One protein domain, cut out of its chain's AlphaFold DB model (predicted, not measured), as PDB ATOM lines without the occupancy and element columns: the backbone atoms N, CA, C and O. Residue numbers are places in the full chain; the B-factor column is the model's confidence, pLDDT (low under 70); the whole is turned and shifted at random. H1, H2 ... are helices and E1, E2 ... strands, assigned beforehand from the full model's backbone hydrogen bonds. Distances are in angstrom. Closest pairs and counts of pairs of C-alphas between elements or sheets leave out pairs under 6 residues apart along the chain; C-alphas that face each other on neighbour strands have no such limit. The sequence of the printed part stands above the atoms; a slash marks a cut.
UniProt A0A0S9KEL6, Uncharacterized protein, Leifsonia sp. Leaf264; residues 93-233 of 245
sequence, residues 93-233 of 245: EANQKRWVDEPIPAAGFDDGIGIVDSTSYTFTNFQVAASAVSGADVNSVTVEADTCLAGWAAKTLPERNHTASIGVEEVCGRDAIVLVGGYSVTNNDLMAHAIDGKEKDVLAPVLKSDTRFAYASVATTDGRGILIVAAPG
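This is residues 93 to 233 of the 245 residues of an uncharacterized protein of Leifsonia sp. Leaf264 (UniProt A0A0S9KEL6). A strongly twisted sheet of six strands makes the core, curling round helix H2 on one face, while H1, H3 and H4 cover the other face. A long stretch without a named element, residues 93 to 114, runs round the outside. The printed part has 141 residues, mixed in class, with four named helices and six named strands in the order E1 H1 E2 H2 E3 E4 H3 H4 E5 E6. The sheet is branched at E5, with E2 parallel to E5 and its other neighbour pairs antiparallel. The whole is compact, with a radius of gyration of the C-alphas of 13.7 A and spans of 42 by 32 by 26 A.

Find C-alpha 212 at (-9.612, -38.958, -21.023); from there E5, residues 212 to 220, runs 27.1 A. E6 is residues 226 to 232, 20.4 A long, and ends at C-alpha 232 at (-5.872, -34.061, -20.652). Look for E4 at residues 174 to 181, 21.5 A, and E3 at 165 to 171, 14.8 A. The short strands are E1, residues 115 to 117, and E2, residues 142 to 145. H1 is residues 119 to 134, 20.7 A long, from C-alpha 119 at (-18.726, -27.586, -26.902), with a kink of 31 degrees near residue 126. H2 is residues 147 to 159, 18.9 A; H3 is 187 to 195 and H4 is 200 to 208.

Start at E5, which has E6 on one side, with N 216 and O 229 2.9 A apart, and E1 and E2 on the other side. Its pairing is staggered: N 213 and O 142 of E2 are 2.9 A apart, N 219 and O 116 of E1 3.0 A. E5 and E6 form a hairpin, as do E3 and E4, where N 169 and O 176 are 2.9 A apart. E4 and E6 are antiparallel neighbours, with N 179 and O 228 within hydrogen-bond range at 2.9 A. The sheet curls round H2, whose closest C-alphas to E5 are those of Ala 150 and Ala 216, 5.0 A. On the opposite face H1 touches H3 at a shallow tilt of 22 degrees, the same way, closest at C-alphas 126 and 187, 5.4 A. H4 touches H3, closest at C-alphas 194 and 200, 4.1 A. In H3 each O i to N i+4 pair is within hydrogen-bond range; H1 has 10 of 12, H2 6 of 9 and H4 3 of 5.

The C-alphas farthest apart are those of Asp 111 and Asp 137, 43.2 A. The printed part has no cut, and no link between named elements is long. Mean pLDDT of the printed part is 78.8; look for values under 70 at residues 93 to 101, 135 to 139 and 183 to 188, among others.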
ATOM      1  N   GLU A  93     -21.507 -25.517 -39.799       38.09
ATOM      2  CA  GLU A  93     -21.976 -26.255 -40.991       38.09
ATOM      3  C   GLU A  93     -20.846 -26.512 -42.020       38.09
ATOM      4  O   GLU A  93     -21.077 -27.136 -43.058       38.09
ATOM      5  N   ALA A  94     -19.627 -26.007 -41.784       47.25
ATOM      6  CA  ALA A  94     -18.500 -26.039 -42.724       47.25
ATOM      7  C   ALA A  94     -17.729 -27.366 -42.704       47.25
ATOM      8  O   ALA A  94     -16.525 -27.416 -42.475       47.25
ATOM      9  N   ASN A  95     -18.450 -28.430 -43.052       44.62
ATOM     10  CA  ASN A  95     -17.989 -29.821 -43.161       44.62
ATOM     11  C   ASN A  95     -17.082 -30.058 -44.384       44.62
ATOM     12  O   ASN A  95     -17.080 -31.142 -44.967       44.62
ATOM     13  N   GLN A  96     -16.376 -29.028 -44.843       46.88
ATOM     14  CA  GLN A  96     -15.380 -29.169 -45.887       46.88
ATOM     15  C   GLN A  96     -14.024 -29.307 -45.223       46.88
ATOM     16  O   GLN A  96     -13.515 -28.356 -44.626       46.88
ATOM     17  N   LYS A  97     -13.481 -30.521 -45.332       46.91
ATOM     18  CA  LYS A  97     -12.093 -30.826 -45.013       46.91
ATOM     19  C   LYS A  97     -11.181 -29.825 -45.729       46.91
ATOM     20  O   LYS A  97     -11.496 -29.352 -46.824       46.91
ATOM     21  N   ARG A  98     -10.061 -29.503 -45.090       56.88
ATOM     22  CA  ARG A  98      -8.903 -28.952 -45.786       56.88
ATOM     23  C   ARG A  98      -7.802 -29.986 -45.834       56.88
ATOM     24  O   ARG A  98      -7.676 -30.838 -44.953       56.88
ATOM     25  N   TRP A  99      -6.918 -29.776 -46.792       60.91
ATOM     26  CA  TRP A  99      -5.642 -30.453 -46.854       60.91
ATOM     27  C   TRP A  99      -4.787 -30.164 -45.622       60.91
ATOM     28  O   TRP A  99      -4.728 -29.040 -45.117       60.91
ATOM     29  N   VAL A 100      -4.049 -31.176 -45.174       65.81
ATOM     30  CA  VAL A 100      -3.197 -31.082 -43.981       65.81
ATOM     31  C   VAL A 100      -2.018 -30.107 -44.141       65.81
ATOM     32  O   VAL A 100      -1.449 -29.630 -43.158       65.81
ATOM     33  N   ASP A 101      -1.636 -29.782 -45.378       67.12
ATOM     34  CA  ASP A 101      -0.609 -28.792 -45.683       67.12
ATOM     35  C   ASP A 101      -1.161 -27.405 -46.066       67.12
ATOM     36  O   ASP A 101      -0.362 -26.458 -46.112       67.12
ATOM     37  N   GLU A 102      -2.482 -27.259 -46.246       71.50
ATOM     38  CA  GLU A 102      -3.167 -25.973 -46.435       71.50
ATOM     39  C   GLU A 102      -3.234 -25.163 -45.127       71.50
ATOM     40  O   GLU A 102      -3.547 -25.705 -44.061       71.50
ATOM     41  N   PRO A 103      -3.022 -23.836 -45.184       72.06
ATOM     42  CA  PRO A 103      -3.046 -22.987 -44.000       72.06
ATOM     43  C   PRO A 103      -4.445 -22.926 -43.378       72.06
ATOM     44  O   PRO A 103      -5.442 -22.745 -44.080       72.06
ATOM     45  N   ILE A 104      -4.507 -23.002 -42.048       77.69
ATOM     46  CA  ILE A 104      -5.739 -22.779 -41.282       77.69
ATOM     47  C   ILE A 104      -6.275 -21.367 -41.605       77.69
ATOM     48  O   ILE A 104      -5.515 -20.397 -41.495       77.69
ATOM     49  N   PRO A 105      -7.554 -21.206 -42.006       77.38
ATOM     50  CA  PRO A 105      -8.135 -19.893 -42.262       77.38
ATOM     51  C   PRO A 105      -8.099 -19.024 -41.004       77.38
ATOM     52  O   PRO A 105      -8.425 -19.497 -39.921       77.38
ATOM     53  N   ALA A 106      -7.747 -17.744 -41.140       79.06
ATOM     54  CA  ALA A 106      -7.782 -16.800 -40.026       79.06
ATOM     55  C   ALA A 106      -9.192 -16.682 -39.428       79.06
ATOM     56  O   ALA A 106     -10.176 -16.622 -40.172       79.06
ATOM     57  N   ALA A 107      -9.283 -16.586 -38.100       84.00
ATOM     58  CA  ALA A 107     -10.537 -16.239 -37.443       84.00
ATOM     59  C   ALA A 107     -11.024 -14.859 -37.926       84.00
ATOM     60  O   ALA A 107     -10.242 -13.924 -38.102       84.00
ATOM     61  N   GLY A 108     -12.323 -14.722 -38.149       76.38
ATOM     62  CA  GLY A 108     -12.987 -13.468 -38.472       76.38
ATOM     63  C   GLY A 108     -14.042 -13.131 -37.427       76.38
ATOM     64  O   GLY A 108     -14.747 -14.009 -36.941       76.38
ATOM     65  N   PHE A 109     -14.152 -11.851 -37.102       75.00
ATOM     66  CA  PHE A 109     -15.151 -11.317 -36.188       75.00
ATOM     67  C   PHE A 109     -15.504  -9.902 -36.650       75.00
ATOM     68  O   PHE A 109     -14.625  -9.037 -36.692       75.00
ATOM     69  N   ASP A 110     -16.763  -9.695 -37.041       75.25
ATOM     70  CA  ASP A 110     -17.305  -8.371 -37.365       75.25
ATOM     71  C   ASP A 110     -17.871  -7.696 -36.096       75.25
ATOM     72  O   ASP A 110     -18.223  -8.359 -35.116       75.25
ATOM     73  N   ASP A 111     -17.999  -6.366 -36.109       76.12
ATOM     74  CA  ASP A 111     -18.521  -5.606 -34.966       76.12
ATOM     75  C   ASP A 111     -19.945  -6.044 -34.566       76.12
ATOM     76  O   ASP A 111     -20.881  -6.026 -35.365       76.12
ATOM     77  N   GLY A 112     -20.125  -6.376 -33.283       73.25
ATOM     78  CA  GLY A 112     -21.425  -6.740 -32.707       73.25
ATOM     79  C   GLY A 112     -21.839  -8.204 -32.888       73.25
ATOM     80  O   GLY A 112     -22.912  -8.585 -32.417       73.25
ATOM     81  N   ILE A 113     -20.999  -9.033 -33.514       77.06
ATOM     82  CA  ILE A 113     -21.148 -10.492 -33.516       77.06
ATOM     83  C   ILE A 113     -20.974 -11.031 -32.082       77.06
ATOM     84  O   ILE A 113     -20.192 -10.505 -31.288       77.06
ATOM     85  N   GLY A 114     -21.740 -12.059 -31.712       79.12
ATOM     86  CA  GLY A 114     -21.623 -12.715 -30.408       79.12
ATOM     87  C   GLY A 114     -20.578 -13.831 -30.416       79.12
ATOM     88  O   GLY A 114     -20.185 -14.308 -31.477       79.12
ATOM     89  N   ILE A 115     -20.187 -14.304 -29.232       85.38
ATOM     90  CA  ILE A 115     -19.493 -15.588 -29.065       85.38
ATOM     91  C   ILE A 115     -20.397 -16.518 -28.260       85.38
ATOM     92  O   ILE A 115     -21.037 -16.090 -27.297       85.38
ATOM     93  N   VAL A 116     -20.459 -17.776 -28.680       84.00
ATOM     94  CA  VAL A 116     -21.251 -18.842 -28.066       84.00
ATOM     95  C   VAL A 116     -20.371 -20.040 -27.737       84.00
ATOM     96  O   VAL A 116     -19.410 -20.334 -28.446       84.00
ATOM     97  N   ASP A 117     -20.727 -20.739 -26.663       83.56
ATOM     98  CA  ASP A 117     -20.200 -22.068 -26.371       83.56
ATOM     99  C   ASP A 117     -20.772 -23.064 -27.395       83.56
ATOM    100  O   ASP A 117     -21.992 -23.182 -27.552       83.56
ATOM    101  N   SER A 118     -19.884 -23.741 -28.122       79.88
ATOM    102  CA  SER A 118     -20.192 -24.765 -29.122       79.88
ATOM    103  C   SER A 118     -19.758 -26.174 -28.694       79.88
ATOM    104  O   SER A 118     -19.889 -27.124 -29.471       79.88
ATOM    105  N   THR A 119     -19.283 -26.339 -27.455       80.94
ATOM    106  CA  THR A 119     -18.726 -27.586 -26.902       80.94
ATOM    107  C   THR A 119     -19.711 -28.749 -26.983       80.94
ATOM    108  O   THR A 119     -19.365 -29.828 -27.465       80.94
ATOM    109  N   SER A 120     -20.967 -28.533 -26.581       70.50
ATOM    110  CA  SER A 120     -22.020 -29.561 -26.571       70.50
ATOM    111  C   SER A 120     -22.358 -30.127 -27.954       70.50
ATOM    112  O   SER A 120     -22.847 -31.250 -28.043       70.50
ATOM    113  N   TYR A 121     -22.081 -29.380 -29.025       67.38
ATOM    114  CA  TYR A 121     -22.323 -29.812 -30.402       67.38
ATOM    115  C   TYR A 121     -21.121 -30.526 -31.036       67.38
ATOM    116  O   TYR A 121     -21.273 -31.206 -32.046       67.38
ATOM    117  N   THR A 122     -19.923 -30.347 -30.472       72.25
ATOM    118  CA  THR A 122     -18.644 -30.710 -31.108       72.25
ATOM    119  C   THR A 122     -17.840 -31.757 -30.333       72.25
ATOM    120  O   THR A 122     -16.976 -32.406 -30.925       72.25
ATOM    121  N   PHE A 123     -18.141 -31.994 -29.048       72.38
ATOM    122  CA  PHE A 123     -17.409 -32.957 -28.212       72.38
ATOM    123  C   PHE A 123     -17.490 -34.404 -28.735       72.38
ATOM    124  O   PHE A 123     -16.494 -35.119 -28.674       72.38
ATOM    125  N   THR A 124     -18.625 -34.831 -29.304       67.31
ATOM    126  CA  THR A 124     -18.781 -36.172 -29.900       67.31
ATOM    127  C   THR A 124     -17.814 -36.373 -31.067       67.31
ATOM    128  O   THR A 124     -17.137 -37.395 -31.155       67.31
ATOM    129  N   ASN A 125     -17.685 -35.365 -31.933       70.19
ATOM    130  CA  ASN A 125     -16.763 -35.401 -33.068       70.19
ATOM    131  C   ASN A 125     -15.304 -35.390 -32.574       70.19
ATOM    132  O   ASN A 125     -14.445 -36.036 -33.167       70.19
ATOM    133  N   PHE A 126     -15.019 -34.707 -31.457       76.25
ATOM    134  CA  PHE A 126     -13.706 -34.772 -30.809       76.25
ATOM    135  C   PHE A 126     -13.420 -36.156 -30.205       76.25
ATOM    136  O   PHE A 126     -12.302 -36.643 -30.333       76.25
ATOM    137  N   GLN A 127     -14.411 -36.836 -29.618       75.88
ATOM    138  CA  GLN A 127     -14.263 -38.201 -29.094       75.88
ATOM    139  C   GLN A 127     -13.882 -39.198 -30.200       75.88
ATOM    140  O   GLN A 127     -12.984 -40.019 -30.005       75.88
ATOM    141  N   VAL A 128     -14.501 -39.079 -31.382       69.00
ATOM    142  CA  VAL A 128     -14.131 -39.858 -32.576       69.00
ATOM    143  C   VAL A 128     -12.692 -39.541 -33.004       69.00
ATOM    144  O   VAL A 128     -11.864 -40.452 -33.059       69.00
ATOM    145  N   ALA A 129     -12.353 -38.266 -33.218       71.19
ATOM    146  CA  ALA A 129     -11.012 -37.843 -33.633       71.19
ATOM    147  C   ALA A 129      -9.910 -38.279 -32.643       71.19
ATOM    148  O   ALA A 129      -8.884 -38.827 -33.044       71.19
ATOM    149  N   ALA A 130     -10.129 -38.115 -31.337       74.62
ATOM    150  CA  ALA A 130      -9.185 -38.527 -30.301       74.62
ATOM    151  C   ALA A 130      -8.995 -40.057 -30.251       74.62
ATOM    152  O   ALA A 130      -7.875 -40.528 -30.042       74.62
ATOM    153  N   SER A 131     -10.046 -40.849 -30.506       70.56
ATOM    154  CA  SER A 131      -9.930 -42.314 -30.614       70.56
ATOM    155  C   SER A 131      -9.063 -42.747 -31.801       70.56
ATOM    156  O   SER A 131      -8.193 -43.604 -31.649       70.56
ATOM    157  N   ALA A 132      -9.187 -42.062 -32.941       69.56
ATOM    158  CA  ALA A 132      -8.344 -42.294 -34.109       69.56
ATOM    159  C   ALA A 132      -6.863 -41.953 -33.863       69.56
ATOM    160  O   ALA A 132      -5.988 -42.760 -34.178       69.56
ATOM    161  N   VAL A 133      -6.563 -40.788 -33.269       71.75
ATOM    162  CA  VAL A 133      -5.172 -40.352 -33.012       71.75
ATOM    163  C   VAL A 133      -4.473 -41.238 -31.970       71.75
ATOM    164  O   VAL A 133      -3.283 -41.532 -32.115       71.75
ATOM    165  N   SER A 134      -5.199 -41.672 -30.936       70.81
ATOM    166  CA  SER A 134      -4.683 -42.562 -29.885       70.81
ATOM    167  C   SER A 134      -4.618 -44.037 -30.305       70.81
ATOM    168  O   SER A 134      -3.858 -44.804 -29.712       70.81
ATOM    169  N   GLY A 135      -5.380 -44.446 -31.326       68.81
ATOM    170  CA  GLY A 135      -5.555 -45.853 -31.704       68.81
ATOM    171  C   GLY A 135      -6.409 -46.652 -30.708       68.81
ATOM    172  O   GLY A 135      -6.333 -47.882 -30.684       68.81
ATOM    173  N   ALA A 136      -7.181 -45.963 -29.865       69.31
ATOM    174  CA  ALA A 136      -8.072 -46.553 -28.875       69.31
ATOM    175  C   ALA A 136      -9.477 -46.804 -29.454       69.31
ATOM    176  O   ALA A 136      -9.880 -46.199 -30.445       69.31
ATOM    177  N   ASP A 137     -10.263 -47.671 -28.810       67.06
ATOM    178  CA  ASP A 137     -11.684 -47.817 -29.148       67.06
ATOM    179  C   ASP A 137     -12.444 -46.535 -28.761       67.06
ATOM    180  O   ASP A 137     -12.220 -45.989 -27.675       67.06
ATOM    181  N   VAL A 138     -13.363 -46.058 -29.605       64.50
ATOM    182  CA  VAL A 138     -14.116 -44.809 -29.369       64.50
ATOM    183  C   VAL A 138     -14.905 -44.809 -28.051       64.50
ATOM    184  O   VAL A 138     -15.046 -43.767 -27.415       64.50
ATOM    185  N   ASN A 139     -15.337 -45.980 -27.574       69.75
ATOM    186  CA  ASN A 139     -16.034 -46.151 -26.296       69.75
ATOM    187  C   ASN A 139     -15.075 -46.156 -25.087       69.75
ATOM    188  O   ASN A 139     -15.528 -46.090 -23.946       69.75
ATOM    189  N   SER A 140     -13.761 -46.261 -25.320       71.00
ATOM    190  CA  SER A 140     -12.708 -46.176 -24.295       71.00
ATOM    191  C   SER A 140     -12.095 -44.776 -24.163       71.00
ATOM    192  O   SER A 140     -11.455 -44.476 -23.149       71.00
ATOM    193  N   VAL A 141     -12.336 -43.902 -25.146       75.06
ATOM    194  CA  VAL A 141     -12.058 -42.468 -25.034       75.06
ATOM    195  C   VAL A 141     -13.206 -41.785 -24.297       75.06
ATOM    196  O   VAL A 141     -14.369 -41.938 -24.660       75.06
ATOM    197  N   THR A 142     -12.882 -41.015 -23.262       83.69
ATOM    198  CA  THR A 142     -13.834 -40.210 -22.483       83.69
ATOM    199  C   THR A 142     -13.596 -38.736 -22.779       83.69
ATOM    200  O   THR A 142     -12.485 -38.248 -22.586       83.69
ATOM    201  N   VAL A 143     -14.627 -38.011 -23.209       83.44
ATOM    202  CA  VAL A 143     -14.559 -36.558 -23.424       83.44
ATOM    203  C   VAL A 143     -15.539 -35.873 -22.485       83.44
ATOM    204  O   VAL A 143     -16.728 -36.188 -22.481       83.44
ATOM    205  N   GLU A 144     -15.038 -34.936 -21.688       86.94
ATOM    206  CA  GLU A 144     -15.807 -34.184 -20.696       86.94
ATOM    207  C   GLU A 144     -15.762 -32.687 -21.046       86.94
ATOM    208  O   GLU A 144     -14.696 -32.128 -21.314       86.94
ATOM    209  N   ALA A 145     -16.927 -32.032 -21.077       86.50
ATOM    210  CA  ALA A 145     -17.032 -30.606 -21.387       86.50
ATOM    211  C   ALA A 145     -16.499 -29.756 -20.221       86.50
ATOM    212  O   ALA A 145     -16.982 -29.872 -19.092       86.50
ATOM    213  N   ASP A 146     -15.520 -28.890 -20.488       90.38
ATOM    214  CA  ASP A 146     -14.785 -28.158 -19.453       90.38
ATOM    215  C   ASP A 146     -15.101 -26.656 -19.474       90.38
ATOM    216  O   ASP A 146     -14.718 -25.908 -20.377       90.38
ATOM    217  N   THR A 147     -15.788 -26.193 -18.427       90.31
ATOM    218  CA  THR A 147     -16.236 -24.799 -18.304       90.31
ATOM    219  C   THR A 147     -15.101 -23.803 -18.052       90.31
ATOM    220  O   THR A 147     -15.283 -22.612 -18.309       90.31
ATOM    221  N   CYS A 148     -13.925 -24.253 -17.600       94.31
ATOM    222  CA  CYS A 148     -12.746 -23.396 -17.500       94.31
ATOM    223  C   CYS A 148     -12.125 -23.185 -18.884       94.31
ATOM    224  O   CYS A 148     -11.872 -22.041 -19.266       94.31
ATOM    225  N   LEU A 149     -11.956 -24.262 -19.664       94.50
ATOM    226  CA  LEU A 149     -11.479 -24.168 -21.047       94.50
ATOM    227  C   LEU A 149     -12.435 -23.313 -21.898       94.50
ATOM    228  O   LEU A 149     -11.973 -22.417 -22.600       94.50
ATOM    229  N   ALA A 150     -13.755 -23.500 -21.771       91.50
ATOM    230  CA  ALA A 150     -14.756 -22.697 -22.481       91.50
ATOM    231  C   ALA A 150     -14.734 -21.213 -22.061       91.50
ATOM    232  O   ALA A 150     -14.776 -20.322 -22.910       91.50
ATOM    233  N   GLY A 151     -14.605 -20.929 -20.758       93.38
ATOM    234  CA  GLY A 151     -14.493 -19.563 -20.236       93.38
ATOM    235  C   GLY A 151     -13.217 -18.836 -20.678       93.38
ATOM    236  O   GLY A 151     -13.256 -17.638 -20.960       93.38
ATOM    237  N   TRP A 152     -12.094 -19.555 -20.791       96.50
ATOM    238  CA  TRP A 152     -10.852 -19.032 -21.367       96.50
ATOM    239  C   TRP A 152     -11.000 -18.790 -22.874       96.50
ATOM    240  O   TRP A 152     -10.746 -17.683 -23.350       96.50
ATOM    241  N   ALA A 153     -11.502 -19.782 -23.612       93.88
ATOM    242  CA  ALA A 153     -11.688 -19.724 -25.059       93.88
ATOM    243  C   ALA A 153     -12.574 -18.539 -25.480       93.88
ATOM    244  O   ALA A 153     -12.204 -17.772 -26.372       93.88
ATOM    245  N   ALA A 154     -13.698 -18.324 -24.784       92.94
ATOM    246  CA  ALA A 154     -14.609 -17.209 -25.041       92.94
ATOM    247  C   ALA A 154     -13.971 -15.826 -24.793       92.94
ATOM    248  O   ALA A 154     -14.356 -14.850 -25.437       92.94
ATOM    249  N   LYS A 155     -12.982 -15.734 -23.889       94.50
ATOM    250  CA  LYS A 155     -12.200 -14.510 -23.650       94.50
ATOM    251  C   LYS A 155     -11.105 -14.308 -24.704       94.50
ATOM    252  O   LYS A 155     -10.846 -13.170 -25.088       94.50
ATOM    253  N   THR A 156     -10.457 -15.381 -25.152       94.50
ATOM    254  CA  THR A 156      -9.261 -15.314 -26.008       94.50
ATOM    255  C   THR A 156      -9.567 -15.286 -27.509       94.50
ATOM    256  O   THR A 156      -8.786 -14.707 -28.259       94.50
ATOM    257  N   LEU A 157     -10.710 -15.800 -27.975       90.62
ATOM    258  CA  LEU A 157     -11.098 -15.700 -29.393       90.62
ATOM    259  C   LEU A 157     -11.182 -14.237 -29.913       90.62
ATOM    260  O   LEU A 157     -10.602 -13.972 -30.967       90.62
ATOM    261  N   PRO A 158     -11.766 -13.249 -29.193       90.25
ATOM    262  CA  PRO A 158     -11.691 -11.832 -29.580       90.25
ATOM    263  C   PRO A 158     -10.259 -11.293 -29.680       90.25
ATOM    264  O   PRO A 158      -9.943 -10.525 -30.586       90.25
ATOM    265  N   GLU A 159      -9.382 -11.714 -28.760       91.12
ATOM    266  CA  GLU A 159      -7.967 -11.311 -28.704       91.12
ATOM    267  C   GLU A 159      -7.156 -11.876 -29.890       91.12
ATOM    268  O   GLU A 159      -6.072 -11.373 -30.183       91.12
ATOM    269  N   ARG A 160      -7.692 -12.885 -30.597       87.94
ATOM    270  CA  ARG A 160      -7.081 -13.558 -31.758       87.94
ATOM    271  C   ARG A 160      -7.838 -13.359 -33.074       87.94
ATOM    272  O   ARG A 160      -7.597 -14.096 -34.030       87.94
ATOM    273  N   ASN A 161      -8.715 -12.357 -33.168       85.88
ATOM    274  CA  ASN A 161      -9.329 -11.991 -34.447       85.88
ATOM    275  C   ASN A 161      -8.247 -11.764 -35.526       85.88
ATOM    276  O   ASN A 161      -7.181 -11.209 -35.259       85.88
ATOM    277  N   HIS A 162      -8.511 -12.236 -36.741       83.44
ATOM    278  CA  HIS A 162      -7.604 -12.257 -37.896       83.44
ATOM    279  C   HIS A 162      -6.299 -13.051 -37.711       83.44
ATOM    280  O   HIS A 162      -5.414 -12.984 -38.562       83.44
ATOM    281  N   THR A 163      -6.200 -13.864 -36.656       86.06
ATOM    282  CA  THR A 163      -5.109 -14.823 -36.445       86.06
ATOM    283  C   THR A 163      -5.608 -16.246 -36.703       86.06
ATOM    284  O   THR A 163      -6.739 -16.593 -36.363       86.06
ATOM    285  N   ALA A 164      -4.759 -17.076 -37.306       85.88
ATOM    286  CA  ALA A 164      -4.876 -18.531 -37.276       85.88
ATOM    287  C   ALA A 164      -3.698 -19.083 -36.468       85.88
ATOM    288  O   ALA A 164      -2.576 -18.590 -36.604       85.88
ATOM    289  N   SER A 165      -3.937 -20.081 -35.621       87.88
ATOM    290  CA  SER A 165      -2.880 -20.702 -34.818       87.88
ATOM    291  C   SER A 165      -3.272 -22.104 -34.385       87.88
ATOM    292  O   SER A 165      -4.417 -22.327 -34.005       87.88
ATOM    293  N   ILE A 166      -2.306 -23.013 -34.359       88.44
ATOM    294  CA  ILE A 166      -2.436 -24.348 -33.778       88.44
ATOM    295  C   ILE A 166      -1.161 -24.650 -32.980       88.44
ATOM    296  O   ILE A 166      -0.062 -24.301 -33.413       88.44
ATOM    297  N   GLY A 167      -1.296 -25.244 -31.796       89.62
ATOM    298  CA  GLY A 167      -0.165 -25.543 -30.918       89.62
ATOM    299  C   GLY A 167      -0.605 -25.988 -29.527       89.62
ATOM    300  O   GLY A 167      -1.785 -26.251 -29.306       89.62
ATOM    301  N   VAL A 168       0.349 -26.063 -28.597       90.94
ATOM    302  CA  VAL A 168       0.105 -26.354 -27.174       90.94
ATOM    303  C   VAL A 168       0.368 -25.093 -26.351       90.94
ATOM    304  O   VAL A 168       1.381 -24.423 -26.547       90.94
ATOM    305  N   GLU A 169      -0.548 -24.772 -25.440       93.81
ATOM    306  CA  GLU A 169      -0.509 -23.604 -24.558       93.81
ATOM    307  C   GLU A 169      -0.995 -23.971 -23.147       93.81
ATOM    308  O   GLU A 169      -1.804 -24.884 -22.983       93.81
ATOM    309  N   GLU A 170      -0.557 -23.239 -22.117       93.19
ATOM    310  CA  GLU A 170      -1.089 -23.425 -20.761       93.19
ATOM    311  C   GLU A 170      -2.503 -22.823 -20.659       93.19
ATOM    312  O   GLU A 170      -2.677 -21.601 -20.621       93.19
ATOM    313  N   VAL A 171      -3.526 -23.677 -20.573       92.56
ATOM    314  CA  VAL A 171      -4.926 -23.269 -20.398       92.56
ATOM    315  C   VAL A 171      -5.491 -23.868 -19.114       92.56
ATOM    316  O   VAL A 171      -5.553 -25.083 -18.931       92.56
ATOM    317  N   CYS A 172      -5.932 -22.998 -18.202       92.19
ATOM    318  CA  CYS A 172      -6.428 -23.387 -16.877       92.19
ATOM    319  C   CYS A 172      -5.443 -24.273 -16.080       92.19
ATOM    320  O   CYS A 172      -5.872 -25.197 -15.389       92.19
ATOM    321  N   GLY A 173      -4.134 -24.004 -16.177       89.38
ATOM    322  CA  GLY A 173      -3.092 -24.756 -15.468       89.38
ATOM    323  C   GLY A 173      -2.831 -26.165 -16.015       89.38
ATOM    324  O   GLY A 173      -2.355 -27.023 -15.276       89.38
ATOM    325  N   ARG A 174      -3.177 -26.422 -17.283       88.88
ATOM    326  CA  ARG A 174      -2.874 -27.655 -18.026       88.88
ATOM    327  C   ARG A 174      -2.255 -27.299 -19.369       88.88
ATOM    328  O   ARG A 174      -2.694 -26.333 -19.990       88.88
ATOM    329  N   ASP A 175      -1.331 -28.123 -19.847       89.94
ATOM    330  CA  ASP A 175      -0.935 -28.106 -21.255       89.94
ATOM    331  C   ASP A 175      -2.132 -28.545 -22.108       89.94
ATOM    332  O   ASP A 175      -2.607 -29.681 -22.015       89.94
ATOM    333  N   ALA A 176      -2.655 -27.620 -22.905       90.88
ATOM    334  CA  ALA A 176      -3.819 -27.819 -23.750       90.88
ATOM    335  C   ALA A 176      -3.458 -27.535 -25.204       90.88
ATOM    336  O   ALA A 176      -2.788 -26.550 -25.514       90.88
ATOM    337  N   ILE A 177      -3.948 -28.365 -26.116       91.12
ATOM    338  CA  ILE A 177      -3.953 -28.029 -27.532       91.12
ATOM    339  C   ILE A 177      -4.964 -26.908 -27.752       91.12
ATOM    340  O   ILE A 177      -6.132 -27.033 -27.381       91.12
ATOM    341  N   VAL A 178      -4.508 -25.841 -28.396       92.38
ATOM    342  CA  VAL A 178      -5.312 -24.694 -28.814       92.38
ATOM    343  C   VAL A 178      -5.292 -24.632 -30.337       92.38
ATOM    344  O   VAL A 178      -4.221 -24.588 -30.944       92.38
ATOM    345  N   LEU A 179      -6.472 -24.611 -30.955       90.25
ATOM    346  CA  LEU A 179      -6.651 -24.431 -32.397       90.25
ATOM    347  C   LEU A 179      -7.609 -23.254 -32.636       90.25
ATOM    348  O   LEU A 179      -8.744 -23.257 -32.164       90.25
ATOM    349  N   VAL A 180      -7.137 -22.242 -33.362       90.44
ATOM    350  CA  VAL A 180      -7.844 -20.997 -33.690       90.44
ATOM    351  C   VAL A 180      -7.915 -20.852 -35.206       90.44
ATOM    352  O   VAL A 180      -6.878 -20.902 -35.873       90.44
ATOM    353  N   GLY A 181      -9.103 -20.583 -35.739       84.94
ATOM    354  CA  GLY A 181      -9.265 -20.221 -37.144       84.94
ATOM    355  C   GLY A 181     -10.706 -19.905 -37.533       84.94
ATOM    356  O   GLY A 181     -11.518 -19.546 -36.685       84.94
ATOM    357  N   GLY A 182     -11.004 -19.979 -38.828       76.12
ATOM    358  CA  GLY A 182     -12.329 -19.708 -39.390       76.12
ATOM    359  C   GLY A 182     -13.169 -20.955 -39.671       76.12
ATOM    360  O   GLY A 182     -12.848 -22.049 -39.221       76.12
ATOM    361  N   TYR A 183     -14.236 -20.771 -40.458       58.84
ATOM    362  CA  TYR A 183     -15.303 -21.744 -40.743       58.84
ATOM    363  C   TYR A 183     -14.914 -23.235 -40.744       58.84
ATOM    364  O   TYR A 183     -15.580 -24.008 -40.067       58.84
ATOM    365  N   SER A 184     -13.877 -23.653 -41.488       59.78
ATOM    366  CA  SER A 184     -13.528 -25.078 -41.664       59.78
ATOM    367  C   SER A 184     -12.899 -25.749 -40.437       59.78
ATOM    368  O   SER A 184     -12.568 -26.926 -40.510       59.78
ATOM    369  N   VAL A 185     -12.634 -25.021 -39.349       61.78
ATOM    370  CA  VAL A 185     -11.898 -25.553 -38.195       61.78
ATOM    371  C   VAL A 185     -12.745 -26.588 -37.455       61.78
ATOM    372  O   VAL A 185     -13.663 -26.263 -36.700       61.78
ATOM    373  N   THR A 186     -12.405 -27.855 -37.674       65.94
ATOM    374  CA  THR A 186     -13.053 -29.023 -37.072       65.94
ATOM    375  C   THR A 186     -12.073 -29.829 -36.216       65.94
ATOM    376  O   THR A 186     -10.862 -29.609 -36.222       65.94
ATOM    377  N   ASN A 187     -12.582 -30.836 -35.504       65.31
ATOM    378  CA  ASN A 187     -11.724 -31.823 -34.842       65.31
ATOM    379  C   ASN A 187     -10.983 -32.732 -35.850       65.31
ATOM    380  O   ASN A 187      -9.973 -33.335 -35.488       65.31
ATOM    381  N   ASN A 188     -11.434 -32.786 -37.111       63.91
ATOM    382  CA  ASN A 188     -10.760 -33.527 -38.178       63.91
ATOM    383  C   ASN A 188      -9.529 -32.756 -38.695       63.91
ATOM    384  O   ASN A 188      -8.510 -33.389 -38.953       63.91
ATOM    385  N   ASP A 189      -9.554 -31.413 -38.725       71.50
ATOM    386  CA  ASP A 189      -8.344 -30.593 -38.927       71.50
ATOM    387  C   ASP A 189      -7.300 -30.913 -37.849       71.50
ATOM    388  O   ASP A 189      -6.140 -31.178 -38.159       71.50
ATOM    389  N   LEU A 190      -7.717 -30.935 -36.577       74.44
ATOM    390  CA  LEU A 190      -6.834 -31.284 -35.462       74.44
ATOM    391  C   LEU A 190      -6.250 -32.696 -35.623       74.44
ATOM    392  O   LEU A 190      -5.047 -32.879 -35.442       74.44
ATOM    393  N   MET A 191      -7.070 -33.681 -36.001       71.38
ATOM    394  CA  MET A 191      -6.606 -35.037 -36.300       71.38
ATOM    395  C   MET A 191      -5.586 -35.046 -37.442       71.38
ATOM    396  O   MET A 191      -4.512 -35.617 -37.279       71.38
ATOM    397  N   ALA A 192      -5.879 -34.401 -38.572       72.25
ATOM    398  CA  ALA A 192      -4.982 -34.353 -39.720       72.25
ATOM    399  C   ALA A 192      -3.641 -33.706 -39.339       72.25
ATOM    400  O   ALA A 192      -2.586 -34.322 -39.511       72.25
ATOM    401  N   HIS A 193      -3.668 -32.517 -38.728       76.88
ATOM    402  CA  HIS A 193      -2.459 -31.818 -38.287       76.88
ATOM    403  C   HIS A 193      -1.660 -32.617 -37.237       76.88
ATOM    404  O   HIS A 193      -0.431 -32.557 -37.241       76.88
ATOM    405  N   ALA A 194      -2.321 -33.410 -36.382       76.12
ATOM    406  CA  ALA A 194      -1.673 -34.255 -35.376       76.12
ATOM    407  C   ALA A 194      -1.187 -35.627 -35.887       76.12
ATOM    408  O   ALA A 194      -0.292 -36.213 -35.272       76.12
ATOM    409  N   ILE A 195      -1.754 -36.163 -36.974       72.50
ATOM    410  CA  ILE A 195      -1.336 -37.445 -37.561       72.50
ATOM    411  C   ILE A 195      -0.317 -37.235 -38.677       72.50
ATOM    412  O   ILE A 195       0.693 -37.928 -38.647       72.50
ATOM    413  N   ASP A 196      -0.512 -36.292 -39.603       74.12
ATOM    414  CA  ASP A 196       0.322 -36.140 -40.812       74.12
ATOM    415  C   ASP A 196       0.763 -34.697 -41.126       74.12
ATOM    416  O   ASP A 196       1.532 -34.477 -42.062       74.12
ATOM    417  N   GLY A 197       0.341 -33.713 -40.325       73.94
ATOM    418  CA  GLY A 197       0.739 -32.312 -40.490       73.94
ATOM    419  C   GLY A 197       2.158 -31.976 -40.044       73.94
ATOM    420  O   GLY A 197       2.891 -32.786 -39.474       73.94
ATOM    421  N   LYS A 198       2.540 -30.716 -40.272       80.75
ATOM    422  CA  LYS A 198       3.846 -30.153 -39.867       80.75
ATOM    423  C   LYS A 198       3.918 -29.955 -38.345       80.75
ATOM    424  O   LYS A 198       4.996 -29.819 -37.778       80.75
ATOM    425  N   GLU A 199       2.758 -29.960 -37.700       82.56
ATOM    426  CA  GLU A 199       2.508 -29.728 -36.282       82.56
ATOM    427  C   GLU A 199       2.432 -31.039 -35.472       82.56
ATOM    428  O   GLU A 199       2.418 -31.014 -34.240       82.56
ATOM    429  N   LYS A 200       2.440 -32.189 -36.162       81.56
ATOM    430  CA  LYS A 200       2.401 -33.564 -35.636       81.56
ATOM    431  C   LYS A 200       3.249 -33.770 -34.385       81.56
ATOM    432  O   LYS A 200       2.729 -34.220 -33.368       81.56
ATOM    433  N   ASP A 201       4.525 -33.398 -34.430       83.75
ATOM    434  CA  ASP A 201       5.468 -33.638 -33.329       83.75
ATOM    435  C   ASP A 201       5.164 -32.802 -32.067       83.75
ATOM    436  O   ASP A 201       5.612 -33.151 -30.976       83.75
ATOM    437  N   VAL A 202       4.370 -31.731 -32.194       82.12
ATOM    438  CA  VAL A 202       3.904 -30.878 -31.084       82.12
ATOM    439  C   VAL A 202       2.568 -31.373 -30.518       82.12
ATOM    440  O   VAL A 202       2.358 -31.332 -29.308       82.12
ATOM    441  N   LEU A 203       1.664 -31.857 -31.376       81.50
ATOM    442  CA  LEU A 203       0.282 -32.211 -31.012       81.50
ATOM    443  C   LEU A 203       0.116 -33.683 -30.604       81.50
ATOM    444  O   LEU A 203      -0.633 -34.004 -29.679       81.50
ATOM    445  N   ALA A 204       0.819 -34.593 -31.283       76.31
ATOM    446  CA  ALA A 204       0.696 -36.032 -31.073       76.31
ATOM    447  C   ALA A 204       1.039 -36.517 -29.650       76.31
ATOM    448  O   ALA A 204       0.418 -37.497 -29.240       76.31
ATOM    449  N   PRO A 205       1.962 -35.900 -28.875       77.62
ATOM    450  CA  PRO A 205       2.200 -36.305 -27.489       77.62
ATOM    451  C   PRO A 205       0.944 -36.187 -26.615       77.62
ATOM    452  O   PRO A 205       0.584 -37.155 -25.949       77.62
ATOM    453  N   VAL A 206       0.238 -35.051 -26.679       76.69
ATOM    454  CA  VAL A 206      -0.940 -34.760 -25.837       76.69
ATOM    455  C   VAL A 206      -2.139 -35.638 -26.217       76.69
ATOM    456  O   VAL A 206      -2.863 -36.112 -25.346       76.69
ATOM    457  N   LEU A 207      -2.333 -35.917 -27.511       74.81
ATOM    458  CA  LEU A 207      -3.436 -36.760 -28.002       74.81
ATOM    459  C   LEU A 207      -3.177 -38.274 -27.882       74.81
ATOM    460  O   LEU A 207      -4.070 -39.066 -28.177       74.81
ATOM    461  N   LYS A 208      -1.971 -38.689 -27.472       71.88
ATOM    462  CA  LYS A 208      -1.600 -40.104 -27.263       71.88
ATOM    463  C   LYS A 208      -1.280 -40.451 -25.811       71.88
ATOM    464  O   LYS A 208      -1.140 -41.632 -25.503       71.88
ATOM    465  N   SER A 209      -1.141 -39.462 -24.928       66.44
ATOM    466  CA  SER A 209      -0.797 -39.675 -23.516       66.44
ATOM    467  C   SER A 209      -1.970 -40.109 -22.636       66.44
ATOM    468  O   SER A 209      -1.734 -40.667 -21.568       66.44
ATOM    469  N   ASP A 210      -3.211 -39.852 -23.054       69.44
ATOM    470  CA  ASP A 210      -4.425 -40.119 -22.273       69.44
ATOM    471  C   ASP A 210      -5.546 -40.661 -23.184       69.44
ATOM    472  O   ASP A 210      -5.519 -40.468 -24.400       69.44
ATOM    473  N   THR A 211      -6.545 -41.328 -22.599       78.81
ATOM    474  CA  THR A 211      -7.845 -41.575 -23.252       78.81
ATOM    475  C   THR A 211      -8.958 -40.708 -22.662       78.81
ATOM    476  O   THR A 211     -10.084 -40.739 -23.153       78.81
ATOM    477  N   ARG A 212      -8.681 -39.917 -21.621       86.75
ATOM    478  CA  ARG A 212      -9.612 -38.958 -21.023       86.75
ATOM    479  C   ARG A 212      -9.200 -37.541 -21.392       86.75
ATOM    480  O   ARG A 212      -8.056 -37.148 -21.189       86.75
ATOM    481  N   PHE A 213     -10.149 -36.754 -21.883       87.56
ATOM    482  CA  PHE A 213      -9.903 -35.394 -22.348       87.56
ATOM    483  C   PHE A 213     -10.928 -34.412 -21.788       87.56
ATOM    484  O   PHE A 213     -12.131 -34.678 -21.771       87.56
ATOM    485  N   ALA A 214     -10.435 -33.251 -21.374       90.62
ATOM    486  CA  ALA A 214     -11.230 -32.061 -21.137       90.62
ATOM    487  C   ALA A 214     -11.319 -31.272 -22.448       90.62
ATOM    488  O   ALA A 214     -10.292 -30.967 -23.058       90.62
ATOM    489  N   TYR A 215     -12.532 -30.945 -22.887       90.62
ATOM    490  CA  TYR A 215     -12.773 -30.320 -24.187       90.62
ATOM    491  C   TYR A 215     -13.630 -29.062 -24.059       90.62
ATOM    492  O   TYR A 215     -14.590 -29.023 -23.286       90.62
ATOM    493  N   ALA A 216     -13.300 -28.050 -24.857       91.00
ATOM    494  CA  ALA A 216     -14.152 -26.903 -25.115       91.00
ATOM    495  C   ALA A 216     -14.061 -26.465 -26.579       91.00
ATOM    496  O   ALA A 216     -13.016 -26.551 -27.223       91.00
ATOM    497  N   SER A 217     -15.161 -25.928 -27.084       88.19
ATOM    498  CA  SER A 217     -15.242 -25.257 -28.375       88.19
ATOM    499  C   SER A 217     -16.070 -23.995 -28.190       88.19
ATOM    500  O   SER A 217     -17.133 -24.041 -27.573       88.19
ATOM    501  N   VAL A 218     -15.602 -22.868 -28.717       88.25
ATOM    502  CA  VAL A 218     -16.406 -21.645 -28.828       88.25
ATOM    503  C   VAL A 218     -16.352 -21.128 -30.256       88.25
ATOM    504  O   VAL A 218     -15.328 -21.237 -30.935       88.25
ATOM    505  N   ALA A 219     -17.448 -20.528 -30.703       85.38
ATOM    506  CA  ALA A 219     -17.565 -19.971 -32.041       85.38
ATOM    507  C   ALA A 219     -18.207 -18.585 -32.009       85.38
ATOM    508  O   ALA A 219     -18.981 -18.247 -31.110       85.38
ATOM    509  N   THR A 220     -17.911 -17.781 -33.021       81.81
ATOM    510  CA  THR A 220     -18.650 -16.552 -33.300       81.81
ATOM    511  C   THR A 220     -20.053 -16.898 -33.816       81.81
ATOM    512  O   THR A 220     -20.252 -17.913 -34.487       81.81
ATOM    513  N   THR A 221     -21.064 -16.065 -33.545       74.25
ATOM    514  CA  THR A 221     -22.461 -16.342 -33.961       74.25
ATOM    515  C   THR A 221     -22.683 -16.324 -35.479       74.25
ATOM    516  O   THR A 221     -23.769 -16.663 -35.942       74.25
ATOM    517  N   ASP A 222     -21.675 -15.925 -36.254       69.50
ATOM    518  CA  ASP A 222     -21.617 -15.959 -37.718       69.50
ATOM    519  C   ASP A 222     -20.642 -17.020 -38.271       69.50
ATOM    520  O   ASP A 222     -20.505 -17.138 -39.489       69.50
ATOM    521  N   GLY A 223     -19.987 -17.806 -37.403       69.38
ATOM    522  CA  GLY A 223     -19.082 -18.906 -37.753       69.38
ATOM    523  C   GLY A 223     -17.707 -18.509 -38.272       69.38
ATOM    524  O   GLY A 223     -16.890 -19.381 -38.565       69.38
ATOM    525  N   ARG A 224     -17.445 -17.207 -38.405       74.81
ATOM    526  CA  ARG A 224     -16.213 -16.687 -38.995       74.81
ATOM    527  C   ARG A 224     -14.993 -16.907 -38.107       74.81
ATOM    528  O   ARG A 224     -13.892 -16.956 -38.647       74.81
ATOM    529  N   GLY A 225     -15.167 -17.075 -36.797       81.06
ATOM    530  CA  GLY A 225     -14.120 -17.446 -35.848       81.06
ATOM    531  C   GLY A 225     -14.534 -18.650 -35.002       81.06
ATOM    532  O   GLY A 225     -15.643 -18.697 -34.473       81.06
ATOM    533  N   ILE A 226     -13.629 -19.612 -34.860       85.75
ATOM    534  CA  ILE A 226     -13.774 -20.832 -34.063       85.75
ATOM    535  C   ILE A 226     -12.495 -20.997 -33.237       85.75
ATOM    536  O   ILE A 226     -11.385 -20.805 -33.744       85.75
ATOM    537  N   LEU A 227     -12.650 -21.353 -31.962       90.69
ATOM    538  CA  LEU A 227     -11.548 -21.713 -31.075       90.69
ATOM    539  C   LEU A 227     -11.868 -23.039 -30.380       90.69
ATOM    540  O   LEU A 227     -12.818 -23.130 -29.602       90.69
ATOM    541  N   ILE A 228     -11.062 -24.058 -30.671       90.31
ATOM    542  CA  ILE A 228     -11.117 -25.388 -30.061       90.31
ATOM    543  C   ILE A 228      -9.986 -25.498 -29.033       90.31
ATOM    544  O   ILE A 228      -8.843 -25.137 -29.322       90.31
ATOM    545  N   VAL A 229     -10.300 -26.015 -27.844       92.69
ATOM    546  CA  VAL A 229      -9.332 -26.322 -26.786       92.69
ATOM    547  C   VAL A 229      -9.517 -27.764 -26.324       92.69
ATOM    548  O   VAL A 229     -10.615 -28.156 -25.926       92.69
ATOM    549  N   ALA A 230      -8.439 -28.542 -26.335       90.81
ATOM    550  CA  ALA A 230      -8.416 -29.915 -25.845       90.81
ATOM    551  C   ALA A 230      -7.232 -30.118 -24.894       90.81
ATOM    552  O   ALA A 230      -6.083 -29.914 -25.276       90.81
ATOM    553  N   ALA A 231      -7.500 -30.538 -23.662       90.19
ATOM    554  CA  ALA A 231      -6.491 -30.839 -22.648       90.19
ATOM    555  C   ALA A 231      -6.673 -32.274 -22.126       90.19
ATOM    556  O   ALA A 231      -7.764 -32.837 -22.269       90.19
ATOM    557  N   PRO A 232      -5.666 -32.864 -21.459       87.19
ATOM    558  CA  PRO A 232      -5.872 -34.061 -20.652       87.19
ATOM    559  C   PRO A 232      -7.025 -33.873 -19.656       87.19
ATOM    560  O   PRO A 232      -7.256 -32.777 -19.123       87.19
ATOM    561  N   GLY A 233      -7.785 -34.943 -19.432       80.69
ATOM    562  CA  GLY A 233      -8.919 -34.945 -18.518       80.69
ATOM    563  C   GLY A 233      -8.491 -34.646 -17.079       80.69
ATOM    564  O   GLY A 233      -7.356 -34.899 -16.677       80.69
TER     565      GLY A 233